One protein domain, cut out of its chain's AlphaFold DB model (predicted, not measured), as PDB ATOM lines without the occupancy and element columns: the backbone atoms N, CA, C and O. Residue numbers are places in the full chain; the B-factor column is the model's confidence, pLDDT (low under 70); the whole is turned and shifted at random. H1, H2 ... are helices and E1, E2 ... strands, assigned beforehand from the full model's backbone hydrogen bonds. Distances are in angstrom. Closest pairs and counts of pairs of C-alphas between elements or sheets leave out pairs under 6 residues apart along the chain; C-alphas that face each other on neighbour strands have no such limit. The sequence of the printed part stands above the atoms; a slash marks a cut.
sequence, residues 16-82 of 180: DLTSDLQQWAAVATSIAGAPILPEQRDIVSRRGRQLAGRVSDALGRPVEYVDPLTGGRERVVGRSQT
ATOM      1  N   ASP A  16     -25.684  10.143 -19.972       88.31
ATOM      2  CA  ASP A  16     -26.344   9.213 -20.898       88.31
ATOM      3  C   ASP A  16     -27.836   9.529 -21.092       88.31
ATOM      4  O   ASP A  16     -28.372   9.448 -22.192       88.31
ATOM      5  N   LEU A  17     -28.533   9.939 -20.026       88.88
ATOM      6  CA  LEU A  17     -29.946  10.316 -20.126       88.88
ATOM      7  C   LEU A  17     -30.109  11.632 -20.892       88.88
ATOM      8  O   LEU A  17     -31.086  11.825 -21.616       88.88
ATOM      9  N   THR A  18     -29.150  12.541 -20.736       89.62
ATOM     10  CA  THR A  18     -29.141  13.819 -21.445       89.62
ATOM     11  C   THR A  18     -28.912  13.611 -22.941       89.62
ATOM     12  O   THR A  18     -29.624  14.217 -23.746       89.62
ATOM     13  N   SER A  19     -27.984  12.729 -23.326       90.38
ATOM     14  CA  SER A  19     -27.739  12.392 -24.733       90.38
ATOM     15  C   SER A  19     -28.947  11.690 -25.365       90.38
ATOM     16  O   SER A  19     -29.398  12.105 -26.435       90.38
ATOM     17  N   ASP A  20     -29.563  10.735 -24.660       92.56
ATOM     18  CA  ASP A  20     -30.800  10.061 -25.077       92.56
ATOM     19  C   ASP A  20     -31.949  11.060 -25.324       92.56
ATOM     20  O   ASP A  20     -32.678  10.956 -26.318       92.56
ATOM     21  N   LEU A  21     -32.116  12.049 -24.436       90.94
ATOM     22  CA  LEU A  21     -33.131  13.100 -24.567       90.94
ATOM     23  C   LEU A  21     -32.871  14.005 -25.770       90.94
ATOM     24  O   LEU A  21     -33.809  14.327 -26.500       90.94
ATOM     25  N   GLN A  22     -31.617  14.410 -25.987       90.25
ATOM     26  CA  GLN A  22     -31.237  15.239 -27.132       90.25
ATOM     27  C   GLN A  22     -31.454  14.494 -28.449       90.25
ATOM     28  O   GLN A  22     -32.040  15.049 -29.380       90.25
ATOM     29  N   GLN A  23     -31.054  13.224 -28.514       94.31
ATOM     30  CA  GLN A  23     -31.244  12.390 -29.695       94.31
ATOM     31  C   GLN A  23     -32.732  12.189 -29.998       94.31
ATOM     32  O   GLN A  23     -33.161  12.348 -31.142       94.31
ATOM     33  N   TRP A  24     -33.543  11.893 -28.980       93.50
ATOM     34  CA  TRP A  24     -34.990  11.782 -29.147       93.50
ATOM     35  C   TRP A  24     -35.623  13.109 -29.591       93.50
ATOM     36  O   TRP A  24     -36.446  13.108 -30.505       93.50
ATOM     37  N   ALA A  25     -35.220  14.242 -29.008       89.25
ATOM     38  CA  ALA A  25     -35.737  15.559 -29.377       89.25
ATOM     39  C   ALA A  25     -35.388  15.934 -30.825       89.25
ATOM     40  O   ALA A  25     -36.229  16.497 -31.528       89.25
ATOM     41  N   ALA A  26     -34.184  15.588 -31.286       89.75
ATOM     42  CA  ALA A  26     -33.769  15.776 -32.672       89.75
ATOM     43  C   ALA A  26     -34.653  14.969 -33.637       89.75
ATOM     44  O   ALA A  26     -35.132  15.521 -34.625       89.75
ATOM     45  N   VAL A  27     -34.942  13.701 -33.316       90.69
ATOM     46  CA  VAL A  27     -35.851  12.848 -34.106       90.69
ATOM     47  C   VAL A  27     -37.280  13.387 -34.091       90.69
ATOM     48  O   VAL A  27     -37.921  13.456 -35.131       90.69
ATOM     49  N   ALA A  28     -37.792  13.789 -32.928       88.06
ATOM     50  CA  ALA A  28     -39.153  14.300 -32.813       88.06
ATOM     51  C   ALA A  28     -39.342  15.618 -33.580       88.06
ATOM     52  O   ALA A  28     -40.394  15.843 -34.170       88.06
ATOM     53  N   THR A  29     -38.314  16.468 -33.596       86.81
ATOM     54  CA  THR A  29     -38.334  17.756 -34.299       86.81
ATOM     55  C   THR A  29     -38.153  17.574 -35.804       86.81
ATOM     56  O   THR A  29     -38.786  18.292 -36.570       86.81
ATOM     57  N   SER A  30     -37.344  16.607 -36.251       88.00
ATOM     58  CA  SER A  30     -37.145  16.348 -37.685       88.00
ATOM     59  C   SER A  30     -38.401  15.816 -38.375       88.00
ATOM     60  O   SER A  30     -38.627  16.108 -39.546       88.00
ATOM     61  N   ILE A  31     -39.234  15.064 -37.651       86.88
ATOM     62  CA  ILE A  31     -40.506  14.539 -38.162       86.88
ATOM     63  C   ILE A  31     -41.705  15.445 -37.839       86.88
ATOM     64  O   ILE A  31     -42.819  15.163 -38.284       86.88
ATOM     65  N   ALA A  32     -41.507  16.520 -37.068       79.75
ATOM     66  CA  ALA A  32     -42.567  17.463 -36.736       79.75
ATOM     67  C   ALA A  32     -43.023  18.198 -38.008       79.75
ATOM     68  O   ALA A  32     -42.257  18.924 -38.634       79.75
ATOM     69  N   GLY A  33     -44.283  17.989 -38.402       76.25
ATOM     70  CA  GLY A  33     -44.865  18.575 -39.618       76.25
ATOM     71  C   GLY A  33     -44.737  17.715 -40.880       76.25
ATOM     72  O   GLY A  33     -45.329  18.059 -41.901       76.25
ATOM     73  N   ALA A  34     -44.037  16.576 -40.821       81.12
ATOM     74  CA  ALA A  34     -44.026  15.602 -41.907       81.12
ATOM     75  C   ALA A  34     -45.263  14.675 -41.840       81.12
ATOM     76  O   ALA A  34     -45.720  14.327 -40.745       81.12
ATOM     77  N   PRO A  35     -45.808  14.222 -42.985       80.38
ATOM     78  CA  PRO A  35     -46.875  13.224 -43.010       80.38
ATOM     79  C   PRO A  35     -46.326  11.845 -42.602       80.38
ATOM     80  O   PRO A  35     -45.891  11.057 -43.434       80.38
ATOM     81  N   ILE A  36     -46.330  11.564 -41.298       83.69
ATOM     82  CA  ILE A  36     -45.905  10.284 -40.707       83.69
ATOM     83  C   ILE A  36     -47.102   9.398 -40.347       83.69
ATOM     84  O   ILE A  36     -48.163   9.915 -39.965       83.69
ATOM     85  N   LEU A  37     -46.925   8.075 -40.431       87.12
ATOM     86  CA  LEU A  37     -47.968   7.092 -40.122       87.12
ATOM     87  C   LEU A  37     -48.306   7.096 -38.615       87.12
ATOM     88  O   LEU A  37     -47.429   7.378 -37.793       87.12
ATOM     89  N   PRO A  38     -49.548   6.752 -38.217       84.94
ATOM     90  CA  PRO A  38     -49.958   6.702 -36.808       84.94
ATOM     91  C   PRO A  38     -49.060   5.811 -35.935       84.94
ATOM     92  O   PRO A  38     -48.655   6.209 -34.848       84.94
ATOM     93  N   GLU A  39     -48.647   4.654 -36.450       86.44
ATOM     94  CA  GLU A  39     -47.748   3.722 -35.754       86.44
ATOM     95  C   GLU A  39     -46.371   4.330 -35.431       86.44
ATOM     96  O   GLU A  39     -45.819   4.103 -34.352       86.44
ATOM     97  N   GLN A  40     -45.830   5.158 -36.333       86.50
ATOM     98  CA  GLN A  40     -44.554   5.847 -36.143       86.50
ATOM     99  C   GLN A  40     -44.685   6.933 -35.067       86.50
ATOM    100  O   GLN A  40     -43.802   7.066 -34.215       86.50
ATOM    101  N   ARG A  41     -45.818   7.653 -35.047       86.12
ATOM    102  CA  ARG A  41     -46.149   8.622 -33.986       86.12
ATOM    103  C   ARG A  41     -46.228   7.942 -32.626       86.12
ATOM    104  O   ARG A  41     -45.644   8.434 -31.658       86.12
ATOM    105  N   ASP A  42     -46.880   6.784 -32.557       88.69
ATOM    106  CA  ASP A  42     -47.035   6.031 -31.312       88.69
ATOM    107  C   ASP A  42     -45.691   5.561 -30.753       88.69
ATOM    108  O   ASP A  42     -45.480   5.573 -29.539       88.69
ATOM    109  N   ILE A  43     -44.761   5.146 -31.618       90.50
ATOM    110  CA  ILE A  43     -43.411   4.735 -31.210       90.50
ATOM    111  C   ILE A  43     -42.650   5.911 -30.583       90.50
ATOM    112  O   ILE A  43     -42.084   5.762 -29.496       90.50
ATOM    113  N   VAL A  44     -42.665   7.087 -31.218       89.62
ATOM    114  CA  VAL A  44     -41.963   8.286 -30.723       89.62
ATOM    115  C   VAL A  44     -42.566   8.779 -29.408       89.62
ATOM    116  O   VAL A  44     -41.821   9.089 -28.474       89.62
ATOM    117  N   SER A  45     -43.897   8.757 -29.302       88.44
ATOM    118  CA  SER A  45     -44.641   9.133 -28.094       88.44
ATOM    119  C   SER A  45     -44.374   8.164 -26.936       88.44
ATOM    120  O   SER A  45     -44.116   8.583 -25.807       88.44
ATOM    121  N   ARG A  46     -44.350   6.847 -27.203       89.25
ATOM    122  CA  ARG A  46     -43.987   5.820 -26.206       89.25
ATOM    123  C   ARG A  46     -42.568   6.017 -25.682       89.25
ATOM    124  O   ARG A  46     -42.362   5.965 -24.468       89.25
ATOM    125  N   ARG A  47     -41.601   6.267 -26.569       91.69
ATOM    126  CA  ARG A  47     -40.202   6.493 -26.177       91.69
ATOM    127  C   ARG A  47     -40.036   7.785 -25.372       91.69
ATOM    128  O   ARG A  47     -39.330   7.773 -24.368       91.69
ATOM    129  N   GLY A  48     -40.744   8.852 -25.745       90.06
ATOM    130  CA  GLY A  48     -40.772  10.109 -24.991       90.06
ATOM    131  C   GLY A  48     -41.288   9.929 -23.562       90.06
ATOM    132  O   GLY A  48     -40.622  10.345 -22.615       90.06
ATOM    133  N   ARG A  49     -42.405   9.208 -23.381       89.38
ATOM    134  CA  ARG A  49     -42.921   8.853 -22.045       89.38
ATOM    135  C   ARG A  49     -41.933   8.015 -21.232       89.38
ATOM    136  O   ARG A  49     -41.779   8.243 -20.035       89.38
ATOM    137  N   GLN A  50     -41.229   7.077 -21.867       90.81
ATOM    138  CA  GLN A  50     -40.222   6.252 -21.192       90.81
ATOM    139  C   GLN A  50     -39.031   7.085 -20.693       90.81
ATOM    140  O   GLN A  50     -38.575   6.886 -19.566       90.81
ATOM    141  N   LEU A  51     -38.554   8.038 -21.501       91.50
ATOM    142  CA  LEU A  51     -37.502   8.976 -21.098       91.50
ATOM    143  C   LEU A  51     -37.987   9.906 -19.980       91.50
ATOM    144  O   LEU A  51     -37.272  10.084 -18.999       91.50
ATOM    145  N   ALA A  52     -39.218  10.419 -20.060       89.12
ATOM    146  CA  ALA A  52     -39.819  11.229 -18.999       89.12
ATOM    147  C   ALA A  52     -39.913  10.472 -17.661       89.12
ATOM    148  O   ALA A  52     -39.630  11.048 -16.612       89.12
ATOM    149  N   GLY A  53     -40.224   9.170 -17.693       89.75
ATOM    150  CA  GLY A  53     -40.191   8.306 -16.510       89.75
ATOM    151  C   GLY A  53     -38.795   8.214 -15.888       89.75
ATOM    152  O   GLY A  53     -38.655   8.393 -14.682       89.75
ATOM    153  N   ARG A  54     -37.750   8.039 -16.709       89.31
ATOM    154  CA  ARG A  54     -36.352   8.027 -16.235       89.31
ATOM    155  C   ARG A  54     -35.907   9.376 -15.670       89.31
ATOM    156  O   ARG A  54     -35.201   9.403 -14.670       89.31
ATOM    157  N   VAL A  55     -36.331  10.486 -16.276       88.88
ATOM    158  CA  VAL A  55     -36.079  11.839 -15.747       88.88
ATOM    159  C   VAL A  55     -36.783  12.021 -14.403       88.88
ATOM    160  O   VAL A  55     -36.194  12.564 -13.475       88.88
ATOM    161  N   SER A  56     -38.014  11.526 -14.268       87.75
ATOM    162  CA  SER A  56     -38.753  11.556 -13.005       87.75
ATOM    163  C   SER A  56     -38.077  10.727 -11.911       87.75
ATOM    164  O   SER A  56     -38.013  11.175 -10.767       87.75
ATOM    165  N   ASP A  57     -37.534   9.559 -12.260       87.81
ATOM    166  CA  ASP A  57     -36.734   8.734 -11.352       87.81
ATOM    167  C   ASP A  57     -35.434   9.444 -10.936       87.81
ATOM    168  O   ASP A  57     -35.142   9.523  -9.746       87.81
ATOM    169  N   ALA A  58     -34.691  10.025 -11.886       86.44
ATOM    170  CA  ALA A  58     -33.435  10.733 -11.616       86.44
ATOM    171  C   ALA A  58     -33.626  11.998 -10.760       86.44
ATOM    172  O   ALA A  58     -32.796  12.299  -9.908       86.44
ATOM    173  N   LEU A  59     -34.726  12.730 -10.968       83.06
ATOM    174  CA  LEU A  59     -35.065  13.928 -10.193       83.06
ATOM    175  C   LEU A  59     -35.812  13.614  -8.886       83.06
ATOM    176  O   LEU A  59     -36.054  14.525  -8.096       83.06
ATOM    177  N   GLY A  60     -36.242  12.366  -8.673       79.06
ATOM    178  CA  GLY A  60     -37.042  11.966  -7.511       79.06
ATOM    179  C   GLY A  60     -38.406  12.663  -7.404       79.06
ATOM    180  O   GLY A  60     -38.985  12.710  -6.321       79.06
ATOM    181  N   ARG A  61     -38.924  13.238  -8.500       82.88
ATOM    182  CA  ARG A  61     -40.193  13.988  -8.524       82.88
ATOM    183  C   ARG A  61     -40.982  13.762  -9.814       82.88
ATOM    184  O   ARG A  61     -40.371  13.484 -10.846       82.88
ATOM    185  N   PRO A  62     -42.321  13.890  -9.808       83.56
ATOM    186  CA  PRO A  62     -43.129  13.800 -11.025       83.56
ATOM    187  C   PRO A  62     -42.762  14.893 -12.035       83.56
ATOM    188  O   PRO A  62     -42.553  16.045 -11.643       83.56
ATOM    189  N   VAL A  63     -42.739  14.551 -13.324       85.31
ATOM    190  CA  VAL A  63     -42.364  15.462 -14.422       85.31
ATOM    191  C   VAL A  63     -43.528  15.603 -15.401       85.31
ATOM    192  O   VAL A  63     -44.226  14.637 -15.695       85.31
ATOM    193  N   GLU A  64     -43.760  16.814 -15.905       86.94
ATOM    194  CA  GLU A  64     -44.746  17.064 -16.960       86.94
ATOM    195  C   GLU A  64     -44.117  16.767 -18.329       86.94
ATOM    196  O   GLU A  64     -43.163  17.420 -18.753       86.94
ATOM    197  N   TYR A  65     -44.626  15.740 -19.004       85.81
ATOM    198  CA  TYR A  65     -44.262  15.374 -20.365       85.81
ATOM    199  C   TYR A  65     -45.176  16.103 -21.349       85.81
ATOM    200  O   TYR A  65     -46.396  16.022 -21.244       85.81
ATOM    201  N   VAL A  66     -44.580  16.794 -22.320       86.25
ATOM    202  CA  VAL A  66     -45.298  17.434 -23.427       86.25
ATOM    203  C   VAL A  66     -44.951  16.683 -24.704       86.25
ATOM    204  O   VAL A  66     -43.785  16.660 -25.108       86.25
ATOM    205  N   ASP A  67     -45.947  16.070 -25.331       84.19
ATOM    206  CA  ASP A  67     -45.783  15.375 -26.604       84.19
ATOM    207  C   ASP A  67     -45.635  16.402 -27.747       84.19
ATOM    208  O   ASP A  67     -46.555  17.188 -27.981       84.19
ATOM    209  N   PRO A  68     -44.502  16.425 -28.472       78.50
ATOM    210  CA  PRO A  68     -44.276  17.374 -29.561       78.50
ATOM    211  C   PRO A  68     -45.146  17.122 -30.803       78.50
ATOM    212  O   PRO A  68     -45.303  18.034 -31.610       78.50
ATOM    213  N   LEU A  69     -45.699  15.916 -30.981       79.44
ATOM    214  CA  LEU A  69     -46.482  15.543 -32.166       79.44
ATOM    215  C   LEU A  69     -47.981  15.796 -31.989       79.44
ATOM    216  O   LEU A  69     -48.668  16.099 -32.963       79.44
ATOM    217  N   THR A  70     -48.490  15.665 -30.763       75.44
ATOM    218  CA  THR A  70     -49.916  15.860 -30.445       75.44
ATOM    219  C   THR A  70     -50.188  17.101 -29.594       75.44
ATOM    220  O   THR A  70     -51.331  17.545 -29.512       75.44
ATOM    221  N   GLY A  71     -49.166  17.672 -28.949       78.25
ATOM    222  CA  GLY A  71     -49.305  18.771 -27.989       78.25
ATOM    223  C   GLY A  71     -49.886  18.349 -26.634       78.25
ATOM    224  O   GLY A  71     -50.067  19.201 -25.760       78.25
ATOM    225  N   GLY A  72     -50.181  17.058 -26.444       81.81
ATOM    226  CA  GLY A  72     -50.719  16.521 -25.199       81.81
ATOM    227  C   GLY A  72     -49.743  16.704 -24.038       81.81
ATOM    228  O   GLY A  72     -48.541  16.485 -24.188       81.81
ATOM    229  N   ARG A  73     -50.262  17.106 -22.875       86.19
ATOM    230  CA  ARG A  73     -49.485  17.224 -21.636       86.19
ATOM    231  C   ARG A  73     -49.903  16.125 -20.677       86.19
ATOM    232  O   ARG A  73     -51.077  16.013 -20.337       86.19
ATOM    233  N   GLU A  74     -48.948  15.322 -20.241       83.81
ATOM    234  CA  GLU A  74     -49.172  14.199 -19.339       83.81
ATOM    235  C   GLU A  74     -48.200  14.284 -18.166       83.81
ATOM    236  O   GLU A  74     -47.003  14.502 -18.342       83.81
ATOM    237  N   ARG A  75     -48.697  14.102 -16.941       82.81
ATOM    238  CA  ARG A  75     -47.838  14.049 -15.757       82.81
ATOM    239  C   ARG A  75     -47.291  12.634 -15.598       82.81
ATOM    240  O   ARG A  75     -48.030  11.728 -15.230       82.81
ATOM    241  N   VAL A  76     -45.998  12.456 -15.844       81.88
ATOM    242  CA  VAL A  76     -45.320  11.160 -15.767       81.88
ATOM    243  C   VAL A  76     -44.647  11.005 -14.405       81.88
ATOM    244  O   VAL A  76     -43.929  11.891 -13.935       81.88
ATOM    245  N   VAL A  77     -44.889   9.858 -13.774       82.25
ATOM    246  CA  VAL A  77     -44.300   9.455 -12.493       82.25
ATOM    247  C   VAL A  77     -43.299   8.328 -12.759       82.25
ATOM    248  O   VAL A  77     -43.614   7.376 -13.476       82.25
ATOM    249  N   GLY A  78     -42.084   8.459 -12.225       78.00
ATOM    250  CA  GLY A  78     -41.022   7.461 -12.358       78.00
ATOM    251  C   GLY A  78     -41.375   6.124 -11.699       78.00
ATOM    252  O   GLY A  78     -42.186   6.062 -10.772       78.00
ATOM    253  N   ARG A  79     -40.754   5.032 -12.162       72.50
ATOM    254  CA  ARG A  79     -41.041   3.673 -11.666       72.50
ATOM    255  C   ARG A  79     -40.733   3.532 -10.173       72.50
ATOM    256  O   ARG A  79     -41.400   2.757  -9.499       72.50
ATOM    257  N   SER A  80     -39.756   4.278  -9.670       67.06
ATOM    258  CA  SER A  80     -39.310   4.234  -8.272       67.06
ATOM    259  C   SER A  80     -40.290   4.922  -7.319       67.06
ATOM    260  O   SER A  80     -40.250   4.682  -6.118       67.06
ATOM    261  N   GLN A  81     -41.171   5.778  -7.850       65.62
ATOM    262  CA  GLN A  81     -42.218   6.467  -7.088       65.62
ATOM    263  C   GLN A  81     -43.535   5.680  -7.061       65.62
ATOM    264  O   GLN A  81     -44.372   5.913  -6.188       65.62
ATOM    265  N   THR A  82     -43.727   4.731  -7.983       68.56
ATOM    266  CA  THR A  82     -44.810   3.752  -7.886       68.56
ATOM    267  C   THR A  82     -44.490   2.848  -6.701       68.56
ATOM    268  O   THR A  82     -43.556   2.051  -6.764       68.56
TER     269      THR A  82
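AT A GLANCE: This is residues 16 to 82 of the 180 residues of an uncharacterized protein of Pseudonocardia oroxyli (UniProt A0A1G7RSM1). A small hairpin of two antiparallel strands, E1 and E2, packs on the long helix H2, and H1 folds back along another side of H2. Residues 34 to 39, of which 38 and 39 belong to H2, stick out at one end. The 67 printed residues run H1, H2, E1, E2, mostly helix, compact with a radius of gyration of the C-alphas of 12.2 A, and span 37 by 23 by 16 A.

HOW THE PARTS SIT: In the hairpin of E1, residues 63 to 66, and E2, residues 73 to 76, N 65 and O 74 are within hydrogen-bond range at 2.8 A. The closest C-alphas of E1 and H2, residues 38 to 59, are Val 63 and Ser 56, 5.5 A; of E2 and H2, Val 76 and Gly 53, 5.9 A. H1, residues 16 to 30, touches H2, closest at C-alphas Leu 21 and Leu 51, 6.9 A. This helical hairpin has a shallow tilt of 29 degrees, opposite ways. H1 is apart from both strands. In both helices every O i to N i+4 pair is within range.

IN THESE COORDINATES: H2 measures 31.3 A, H1 21.2 A, E1 9.7 A and E2 9.4 A. C-alpha 16 begins H1 at (-26.344, 9.213, -20.898); C-alpha 76 ends E2 at (-45.320, 11.160, -15.767).

THE WHOLE: The farthest C-alphas, Pro 35 and Gly 60, are 36.9 A apart. The printed part has no cut and no long link; pLDDT is under 70 at residues 80 to 82.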